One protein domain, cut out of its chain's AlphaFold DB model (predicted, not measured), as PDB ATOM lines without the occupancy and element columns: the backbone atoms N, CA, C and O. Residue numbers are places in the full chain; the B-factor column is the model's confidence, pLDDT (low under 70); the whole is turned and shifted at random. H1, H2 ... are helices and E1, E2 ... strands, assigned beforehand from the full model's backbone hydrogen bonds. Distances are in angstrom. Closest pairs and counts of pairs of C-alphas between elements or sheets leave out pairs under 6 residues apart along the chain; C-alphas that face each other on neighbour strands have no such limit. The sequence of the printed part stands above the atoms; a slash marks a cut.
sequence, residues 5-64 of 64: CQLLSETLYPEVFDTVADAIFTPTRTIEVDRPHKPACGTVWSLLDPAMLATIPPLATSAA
ATOM      1  N   CYS A   5      51.377   2.526  26.800       97.44
ATOM      2  CA  CYS A   5      51.710   3.861  27.318       97.44
ATOM      3  C   CYS A   5      50.575   4.547  28.094       97.44
ATOM      4  O   CYS A   5      50.805   5.581  28.715       97.44
ATOM      5  N   GLN A   6      49.358   4.001  28.047       97.31
ATOM      6  CA  GLN A   6      48.213   4.484  28.820       97.31
ATOM      7  C   GLN A   6      48.071   3.730  30.152       97.31
ATOM      8  O   GLN A   6      47.162   4.030  30.922       97.31
ATOM      9  N   LEU A   7      48.940   2.746  30.422       96.62
ATOM     10  CA  LEU A   7      49.012   2.101  31.727       96.62
ATOM     11  C   LEU A   7      49.867   2.936  32.675       96.62
ATOM     12  O   LEU A   7      50.998   3.301  32.358       96.62
ATOM     13  N   LEU A   8      49.322   3.177  33.861       96.50
ATOM     14  CA  LEU A   8      49.999   3.851  34.958       96.50
ATOM     15  C   LEU A   8      50.353   2.832  36.042       96.50
ATOM     16  O   LEU A   8      49.687   1.805  36.192       96.50
ATOM     17  N   SER A   9      51.420   3.112  36.785       95.62
ATOM     18  CA  SER A   9      51.786   2.334  37.976       95.62
ATOM     19  C   SER A   9      51.010   2.775  39.217       95.62
ATOM     20  O   SER A   9      50.869   2.022  40.178       95.62
ATOM     21  N   GLU A  10      50.518   4.005  39.190       96.94
ATOM     22  CA  GLU A  10      49.748   4.649  40.230       96.94
ATOM     23  C   GLU A  10      48.350   4.039  40.318       96.94
ATOM     24  O   GLU A  10      47.700   3.744  39.314       96.94
ATOM     25  N   THR A  11      47.855   3.892  41.545       92.50
ATOM     26  CA  THR A  11      46.465   3.504  41.768       92.50
ATOM     27  C   THR A  11      45.556   4.697  41.494       92.50
ATOM     28  O   THR A  11      45.661   5.726  42.160       92.50
ATOM     29  N   LEU A  12      44.655   4.539  40.527       93.12
ATOM     30  CA  LEU A  12      43.564   5.474  40.279       93.12
ATOM     31  C   LEU A  12      42.347   5.068  41.112       93.12
ATOM     32  O   LEU A  12      42.069   3.880  41.274       93.12
ATOM     33  N   TYR A  13      41.621   6.059  41.620       94.62
ATOM     34  CA  TYR A  13      40.404   5.848  42.395       94.62
ATOM     35  C   TYR A  13      39.208   6.299  41.557       94.62
ATOM     36  O   TYR A  13      39.196   7.458  41.142       94.62
ATOM     37  N   PRO A  14      38.247   5.404  41.268       95.12
ATOM     38  CA  PRO A  14      37.085   5.753  40.466       95.12
ATOM     39  C   PRO A  14      36.150   6.680  41.243       95.12
ATOM     40  O   PRO A  14      35.928   6.500  42.445       95.12
ATOM     41  N   GLU A  15      35.568   7.638  40.535       95.69
ATOM     42  CA  GLU A  15      34.442   8.426  41.017       95.69
ATOM     43  C   GLU A  15      33.144   7.603  40.990       95.69
ATOM     44  O   GLU A  15      33.044   6.547  40.364       95.69
ATOM     45  N   VAL A  16      32.092   8.106  41.643       94.38
ATOM     46  CA  VAL A  16      30.805   7.387  41.780       94.38
ATOM     47  C   VAL A  16      30.109   7.074  40.448       94.38
ATOM     48  O   VAL A  16      29.254   6.189  40.392       94.38
ATOM     49  N   PHE A  17      30.447   7.824  39.400       95.19
ATOM     50  CA  PHE A  17      29.893   7.710  38.052       95.19
ATOM     51  C   PHE A  17      30.822   6.960  37.085       95.19
ATOM     52  O   PHE A  17      30.448   6.749  35.929       95.19
ATOM     53  N   ASP A  18      32.012   6.549  37.531       95.88
ATOM     54  CA  ASP A  18      32.957   5.823  36.693       95.88
ATOM     55  C   ASP A  18      32.553   4.357  36.531       95.88
ATOM     56  O   ASP A  18      31.962   3.723  37.406       95.88
ATOM     57  N   THR A  19      32.898   3.797  35.373       96.00
ATOM     58  CA  THR A  19      32.791   2.360  35.118       96.00
ATOM     59  C   THR A  19      34.165   1.726  35.251       96.00
ATOM     60  O   THR A  19      35.090   2.085  34.522       96.00
ATOM     61  N   VAL A  20      34.278   0.727  36.122       97.12
ATOM     62  CA  VAL A  20      35.467  -0.120  36.212       97.12
ATOM     63  C   VAL A  20      35.281  -1.302  35.266       97.12
ATOM     64  O   VAL A  20      34.400  -2.136  35.469       97.12
ATOM     65  N   ALA A  21      36.090  -1.332  34.206       96.94
ATOM     66  CA  ALA A  21      36.034  -2.354  33.165       96.94
ATOM     67  C   ALA A  21      36.440  -3.739  33.685       96.94
ATOM     68  O   ALA A  21      37.255  -3.839  34.593       96.94
ATOM     69  N   ASP A  22      35.924  -4.794  33.051       98.06
ATOM     70  CA  ASP A  22      36.220  -6.190  33.403       98.06
ATOM     71  C   ASP A  22      37.682  -6.572  33.131       98.06
ATOM     72  O   ASP A  22      38.347  -7.182  33.965       98.06
ATOM     73  N   ALA A  23      38.201  -6.167  31.970       97.94
ATOM     74  CA  ALA A  23      39.565  -6.453  31.549       97.94
ATOM     75  C   ALA A  23      40.139  -5.330  30.675       97.94
ATOM     76  O   ALA A  23      39.430  -4.639  29.932       97.94
ATOM     77  N   ILE A  24      41.460  -5.180  30.725       97.94
ATOM     78  CA  ILE A  24      42.228  -4.223  29.932       97.94
ATOM     79  C   ILE A  24      43.118  -4.997  28.964       97.94
ATOM     80  O   ILE A  24      44.021  -5.728  29.360       97.94
ATOM     81  N   PHE A  25      42.881  -4.791  27.672       98.50
ATOM     82  CA  PHE A  25      43.696  -5.344  26.594       98.50
ATOM     83  C   PHE A  25      44.679  -4.288  26.098       98.50
ATOM     84  O   PHE A  25      44.244  -3.205  25.675       98.50
ATOM     85  N   THR A  26      45.967  -4.624  26.121       98.44
ATOM     86  CA  THR A  26      47.043  -3.864  25.479       98.44
ATOM     87  C   THR A  26      47.719  -4.705  24.393       98.44
ATOM     88  O   THR A  26      47.520  -5.921  24.346       98.44
ATOM     89  N   PRO A  27      48.525  -4.098  23.500       98.56
ATOM     90  CA  PRO A  27      49.281  -4.847  22.498       98.56
ATOM     91  C   PRO A  27      50.163  -5.971  23.056       98.56
ATOM     92  O   PRO A  27      50.403  -6.948  22.349       98.56
ATOM     93  N   THR A  28      50.660  -5.844  24.293       98.25
ATOM     94  CA  THR A  28      51.608  -6.813  24.870       98.25
ATOM     95  C   THR A  28      50.996  -7.775  25.883       98.25
ATOM     96  O   THR A  28      51.592  -8.823  26.144       98.25
ATOM     97  N   ARG A  29      49.834  -7.454  26.471       98.00
ATOM     98  CA  ARG A  29      49.204  -8.288  27.506       98.00
ATOM     99  C   ARG A  29      47.721  -7.986  27.718       98.00
ATOM    100  O   ARG A  29      47.223  -6.914  27.388       98.00
ATOM    101  N   THR A  30      47.055  -8.924  28.382       98.38
ATOM    102  CA  THR A  30      45.720  -8.743  28.961       98.38
ATOM    103  C   THR A  30      45.835  -8.646  30.477       98.38
ATOM    104  O   THR A  30      46.604  -9.390  31.088       98.38
ATOM    105  N   ILE A  31      45.084  -7.728  31.080       97.75
ATOM    106  CA  ILE A  31      45.010  -7.516  32.528       97.75
ATOM    107  C   ILE A  31      43.550  -7.692  32.945       97.75
ATOM    108  O   ILE A  31      42.709  -6.882  32.565       97.75
ATOM    109  N   GLU A  32      43.253  -8.728  33.724       98.25
ATOM    110  CA  GLU A  32      41.951  -8.886  34.384       98.25
ATOM    111  C   GLU A  32      41.865  -7.922  35.573       98.25
ATOM    112  O   GLU A  32      42.822  -7.798  36.345       98.25
ATOM    113  N   VAL A  33      40.743  -7.217  35.711       96.06
ATOM    114  CA  VAL A  33      40.553  -6.215  36.767       96.06
ATOM    115  C   VAL A  33      39.871  -6.857  37.974       96.06
ATOM    116  O   VAL A  33      38.881  -7.569  37.835       96.06
ATOM    117  N   ASP A  34      40.385  -6.596  39.180       94.31
ATOM    118  CA  ASP A  34      39.706  -7.014  40.411       94.31
ATOM    119  C   ASP A  34      38.473  -6.131  40.660       94.31
ATOM    120  O   ASP A  34      38.563  -4.904  40.622       94.31
ATOM    121  N   ARG A  35      37.331  -6.761  40.959       94.62
ATOM    122  CA  ARG A  35      36.046  -6.100  41.271       94.62
ATOM    123  C   ARG A  35      35.563  -5.091  40.206       94.62
ATOM    124  O   ARG A  35      35.309  -3.922  40.530       94.62
ATOM    125  N   PRO A  36      35.352  -5.531  38.953       96.75
ATOM    126  CA  PRO A  36      34.735  -4.685  37.944       96.75
ATOM    127  C   PRO A  36      33.293  -4.357  38.322       96.75
ATOM    128  O   PRO A  36      32.581  -5.170  38.919       96.75
ATOM    129  N   HIS A  37      32.864  -3.142  38.002       96.88
ATOM    130  CA  HIS A  37      31.522  -2.683  38.323       96.88
ATOM    131  C   HIS A  37      31.106  -1.505  37.450       96.88
ATOM    132  O   HIS A  37      31.909  -0.674  37.025       96.88
ATOM    133  N   LYS A  38      29.798  -1.427  37.217       96.56
ATOM    134  CA  LYS A  38      29.147  -0.248  36.654       96.56
ATOM    135  C   LYS A  38      28.720   0.685  37.784       96.56
ATOM    136  O   LYS A  38      28.424   0.193  38.879       96.56
ATOM    137  N   PRO A  39      28.624   1.996  37.524       96.19
ATOM    138  CA  PRO A  39      28.027   2.904  38.483       96.19
ATOM    139  C   PRO A  39      26.570   2.496  38.732       96.19
ATOM    140  O   PRO A  39      25.852   2.083  37.819       96.19
ATOM    141  N   ALA A  40      26.133   2.602  39.985       94.69
ATOM    142  CA  ALA A  40      24.741   2.359  40.366       94.69
ATOM    143  C   ALA A  40      23.871   3.623  40.243       94.69
ATOM    144  O   ALA A  40      22.655   3.562  40.431       94.69
ATOM    145  N   CYS A  41      24.484   4.775  39.961       93.50
ATOM    146  CA  CYS A  41      23.793   6.041  39.776       93.50
ATOM    147  C   CYS A  41      23.408   6.277  38.308       93.50
ATOM    148  O   CYS A  41      24.015   5.737  37.384       93.50
ATOM    149  N   GLY A  42      22.401   7.128  38.103       91.62
ATOM    150  CA  GLY A  42      22.150   7.759  36.808       91.62
ATOM    151  C   GLY A  42      23.070   8.963  36.586       91.62
ATOM    152  O   GLY A  42      24.129   9.080  37.201       91.62
ATOM    153  N   THR A  43      22.644   9.895  35.733       90.12
ATOM    154  CA  THR A  43      23.371  11.149  35.502       90.12
ATOM    155  C   THR A  43      23.513  11.956  36.794       90.12
ATOM    156  O   THR A  43      22.520  12.294  37.439       90.12
ATOM    157  N   VAL A  44      24.747  12.320  37.146       92.06
ATOM    158  CA  VAL A  44      25.046  13.171  38.307       92.06
ATOM    159  C   VAL A  44      25.025  14.644  37.883       92.06
ATOM    160  O   VAL A  44      26.063  15.262  37.662       92.06
ATOM    161  N   TRP A  45      23.824  15.215  37.744       91.19
ATOM    162  CA  TRP A  45      23.616  16.578  37.224       91.19
ATOM    163  C   TRP A  45      24.362  17.673  37.991       91.19
ATOM    164  O   TRP A  45      24.767  18.665  37.396       91.19
ATOM    165  N   SER A  46      24.591  17.486  39.291       90.94
ATOM    166  CA  SER A  46      25.319  18.445  40.128       90.94
ATOM    167  C   SER A  46      26.800  18.591  39.771       90.94
ATOM    168  O   SER A  46      27.420  19.556  40.207       90.94
ATOM    169  N   LEU A  47      27.376  17.641  39.028       91.50
ATOM    170  CA  LEU A  47      28.772  17.688  38.575       91.50
ATOM    171  C   LEU A  47      28.921  18.257  37.157       91.50
ATOM    172  O   LEU A  47      30.043  18.432  36.688       91.50
ATOM    173  N   LEU A  48      27.812  18.531  36.464       90.94
ATOM    174  CA  LEU A  48      27.848  19.084  35.117       90.94
ATOM    175  C   LEU A  48      28.188  20.577  35.166       90.94
ATOM    176  O   LEU A  48      27.559  21.346  35.893       90.94
ATOM    177  N   ASP A  49      29.150  20.993  34.343       91.31
ATOM    178  CA  ASP A  49      29.488  22.404  34.188       91.31
ATOM    179  C   ASP A  49      28.249  23.198  33.707       91.31
ATOM    180  O   ASP A  49      27.643  22.841  32.685       91.31
ATOM    181  N   PRO A  50      27.856  24.286  34.397       90.31
ATOM    182  CA  PRO A  50      26.703  25.092  34.005       90.31
ATOM    183  C   PRO A  50      26.772  25.626  32.567       90.31
ATOM    184  O   PRO A  50      25.743  25.716  31.893       90.31
ATOM    185  N   ALA A  51      27.964  25.956  32.066       92.62
ATOM    186  CA  ALA A  51      28.154  26.406  30.693       92.62
ATOM    187  C   ALA A  51      27.911  25.272  29.688       92.62
ATOM    188  O   ALA A  51      27.326  25.511  28.629       92.62
ATOM    189  N   MET A  52      28.285  24.031  30.017       91.19
ATOM    190  CA  MET A  52      27.946  22.870  29.185       91.19
ATOM    191  C   MET A  52      26.433  22.661  29.121       91.19
ATOM    192  O   MET A  52      25.886  22.487  28.033       91.19
ATOM    193  N   LEU A  53      25.748  22.731  30.266       90.31
ATOM    194  CA  LEU A  53      24.293  22.594  30.316       90.31
ATOM    195  C   LEU A  53      23.590  23.673  29.473       90.31
ATOM    196  O   LEU A  53      22.639  23.371  28.755       90.31
ATOM    197  N   ALA A  54      24.085  24.912  29.517       89.56
ATOM    198  CA  ALA A  54      23.520  26.030  28.763       89.56
ATOM    199  C   ALA A  54      23.774  25.952  27.244       89.56
ATOM    200  O   ALA A  54      22.997  26.505  26.467       89.56
ATOM    201  N   THR A  55      24.858  25.301  26.812       93.62
ATOM    202  CA  THR A  55      25.307  25.310  25.405       93.62
ATOM    203  C   THR A  55      25.027  24.020  24.646       93.62
ATOM    204  O   THR A  55      25.120  24.020  23.419       93.62
ATOM    205  N   ILE A  56      24.658  22.935  25.332       92.88
ATOM    206  CA  ILE A  56      24.334  21.643  24.717       92.88
ATOM    207  C   ILE A  56      22.816  21.428  24.812       92.88
ATOM    208  O   ILE A  56      22.330  20.959  25.845       92.88
ATOM    209  N   PRO A  57      22.039  21.724  23.747       88.19
ATOM    210  CA  PRO A  57      20.577  21.721  23.819       88.19
ATOM    211  C   PRO A  57      19.961  20.404  24.323       88.19
ATOM    212  O   PRO A  57      19.043  20.471  25.140       88.19
ATOM    213  N   PRO A  58      20.469  19.211  23.939       91.19
ATOM    214  CA  PRO A  58      19.950  17.949  24.475       91.19
ATOM    215  C   PRO A  58      20.089  17.775  25.998       91.19
ATOM    216  O   PRO A  58      19.308  17.034  26.598       91.19
ATOM    217  N   LEU A  59      21.068  18.425  26.641       89.19
ATOM    218  CA  LEU A  59      21.259  18.310  28.092       89.19
ATOM    219  C   LEU A  59      20.207  19.115  28.859       89.19
ATOM    220  O   LEU A  59      19.673  18.617  29.845       89.19
ATOM    221  N   ALA A  60      19.849  20.307  28.372       81.19
ATOM    222  CA  ALA A  60      18.869  21.180  29.018       81.19
ATOM    223  C   ALA A  60      17.480  20.533  29.135       81.19
ATOM    224  O   ALA A  60      16.806  20.696  30.148       81.19
ATOM    225  N   THR A  61      17.055  19.764  28.129       80.75
ATOM    226  CA  THR A  61      15.757  19.065  28.160       80.75
ATOM    227  C   THR A  61      15.770  17.791  28.998       80.75
ATOM    228  O   THR A  61      14.711  17.315  29.389       80.75
ATOM    229  N   SER A  62      16.952  17.222  29.240       79.62
ATOM    230  CA  SER A  62      17.120  15.964  29.977       79.62
ATOM    231  C   SER A  62      17.317  16.178  31.484       79.62
ATOM    232  O   SER A  62      17.161  15.235  32.252       79.62
ATOM    233  N   ALA A  63      17.663  17.402  31.897       69.06
ATOM    234  CA  ALA A  63      17.922  17.798  33.283       69.06
ATOM    235  C   ALA A  63      16.663  18.233  34.071       69.06
ATOM    236  O   ALA A  63      16.803  18.803  35.153       69.06
ATOM    237  N   ALA A  64      15.464  18.021  33.513       57.75
ATOM    238  CA  ALA A  64      14.174  18.447  34.067       57.75
ATOM    239  C   ALA A  64      13.564  17.434  35.049       57.75
ATOM    240  O   ALA A  64      13.673  16.214  34.788       57.75
TER     241      ALA A  64
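AT A GLANCE: This is residues 5 to 64 of the 64 residues of an uncharacterized protein of Comamonadaceae bacterium (UniProt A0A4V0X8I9). This chain has little regular structure: a small hairpin of two strands, E1 and E2, lies toward one end and two short helices, H1 and H2, make a corner at the other, with the unnamed stretch 33 to 49 between. Residues 8 to 13 stick out. The printed part has 60 residues, 18 in named elements, in the order E1, E2, H1, H2; the class is mixed, the sheet antiparallel. It is extended, with a radius of gyration of the C-alphas of 16.2 A and spans of 44 by 25 by 19 A.

HOW THE PARTS SIT: Look first at the hairpin of E1, residues 23 to 25, and E2, residues 30 to 32, antiparallel at 170 degrees; N 24 and O 31 are within hydrogen-bond range at 2.8 A. H1, residues 50 to 55, and H2, residues 57 to 62, only just touch, only at the corner, with 3 pairs of C-alphas within 8 A; the closest C-alphas, of Leu 53 and Leu 59, are 5.7 A apart. They run opposite ways at a steep tilt of 58 degrees. Every O i to N i+4 pair is within hydrogen-bond range in H1; in H2 0 of 2 are, beside 2 of 3 O i to N i+3 pairs. E1 is apart from both helices.

IN THESE COORDINATES: Find C-alpha 23 at (39.565, -6.453, 31.549), where E1 begins; it runs 6.5 A, and E2 6.6 A. H1 runs 8.7 A, and H2 runs 9.1 A to C-alpha 62 at (17.120, 15.964, 29.977).

THE WHOLE: The C-alphas of Thr 28 and Ala 64, the two farthest apart, are 46.1 A apart. The printed part has no cut; the link from E2 to H1 is long, and pLDDT is under 70 at residues 63 to 64.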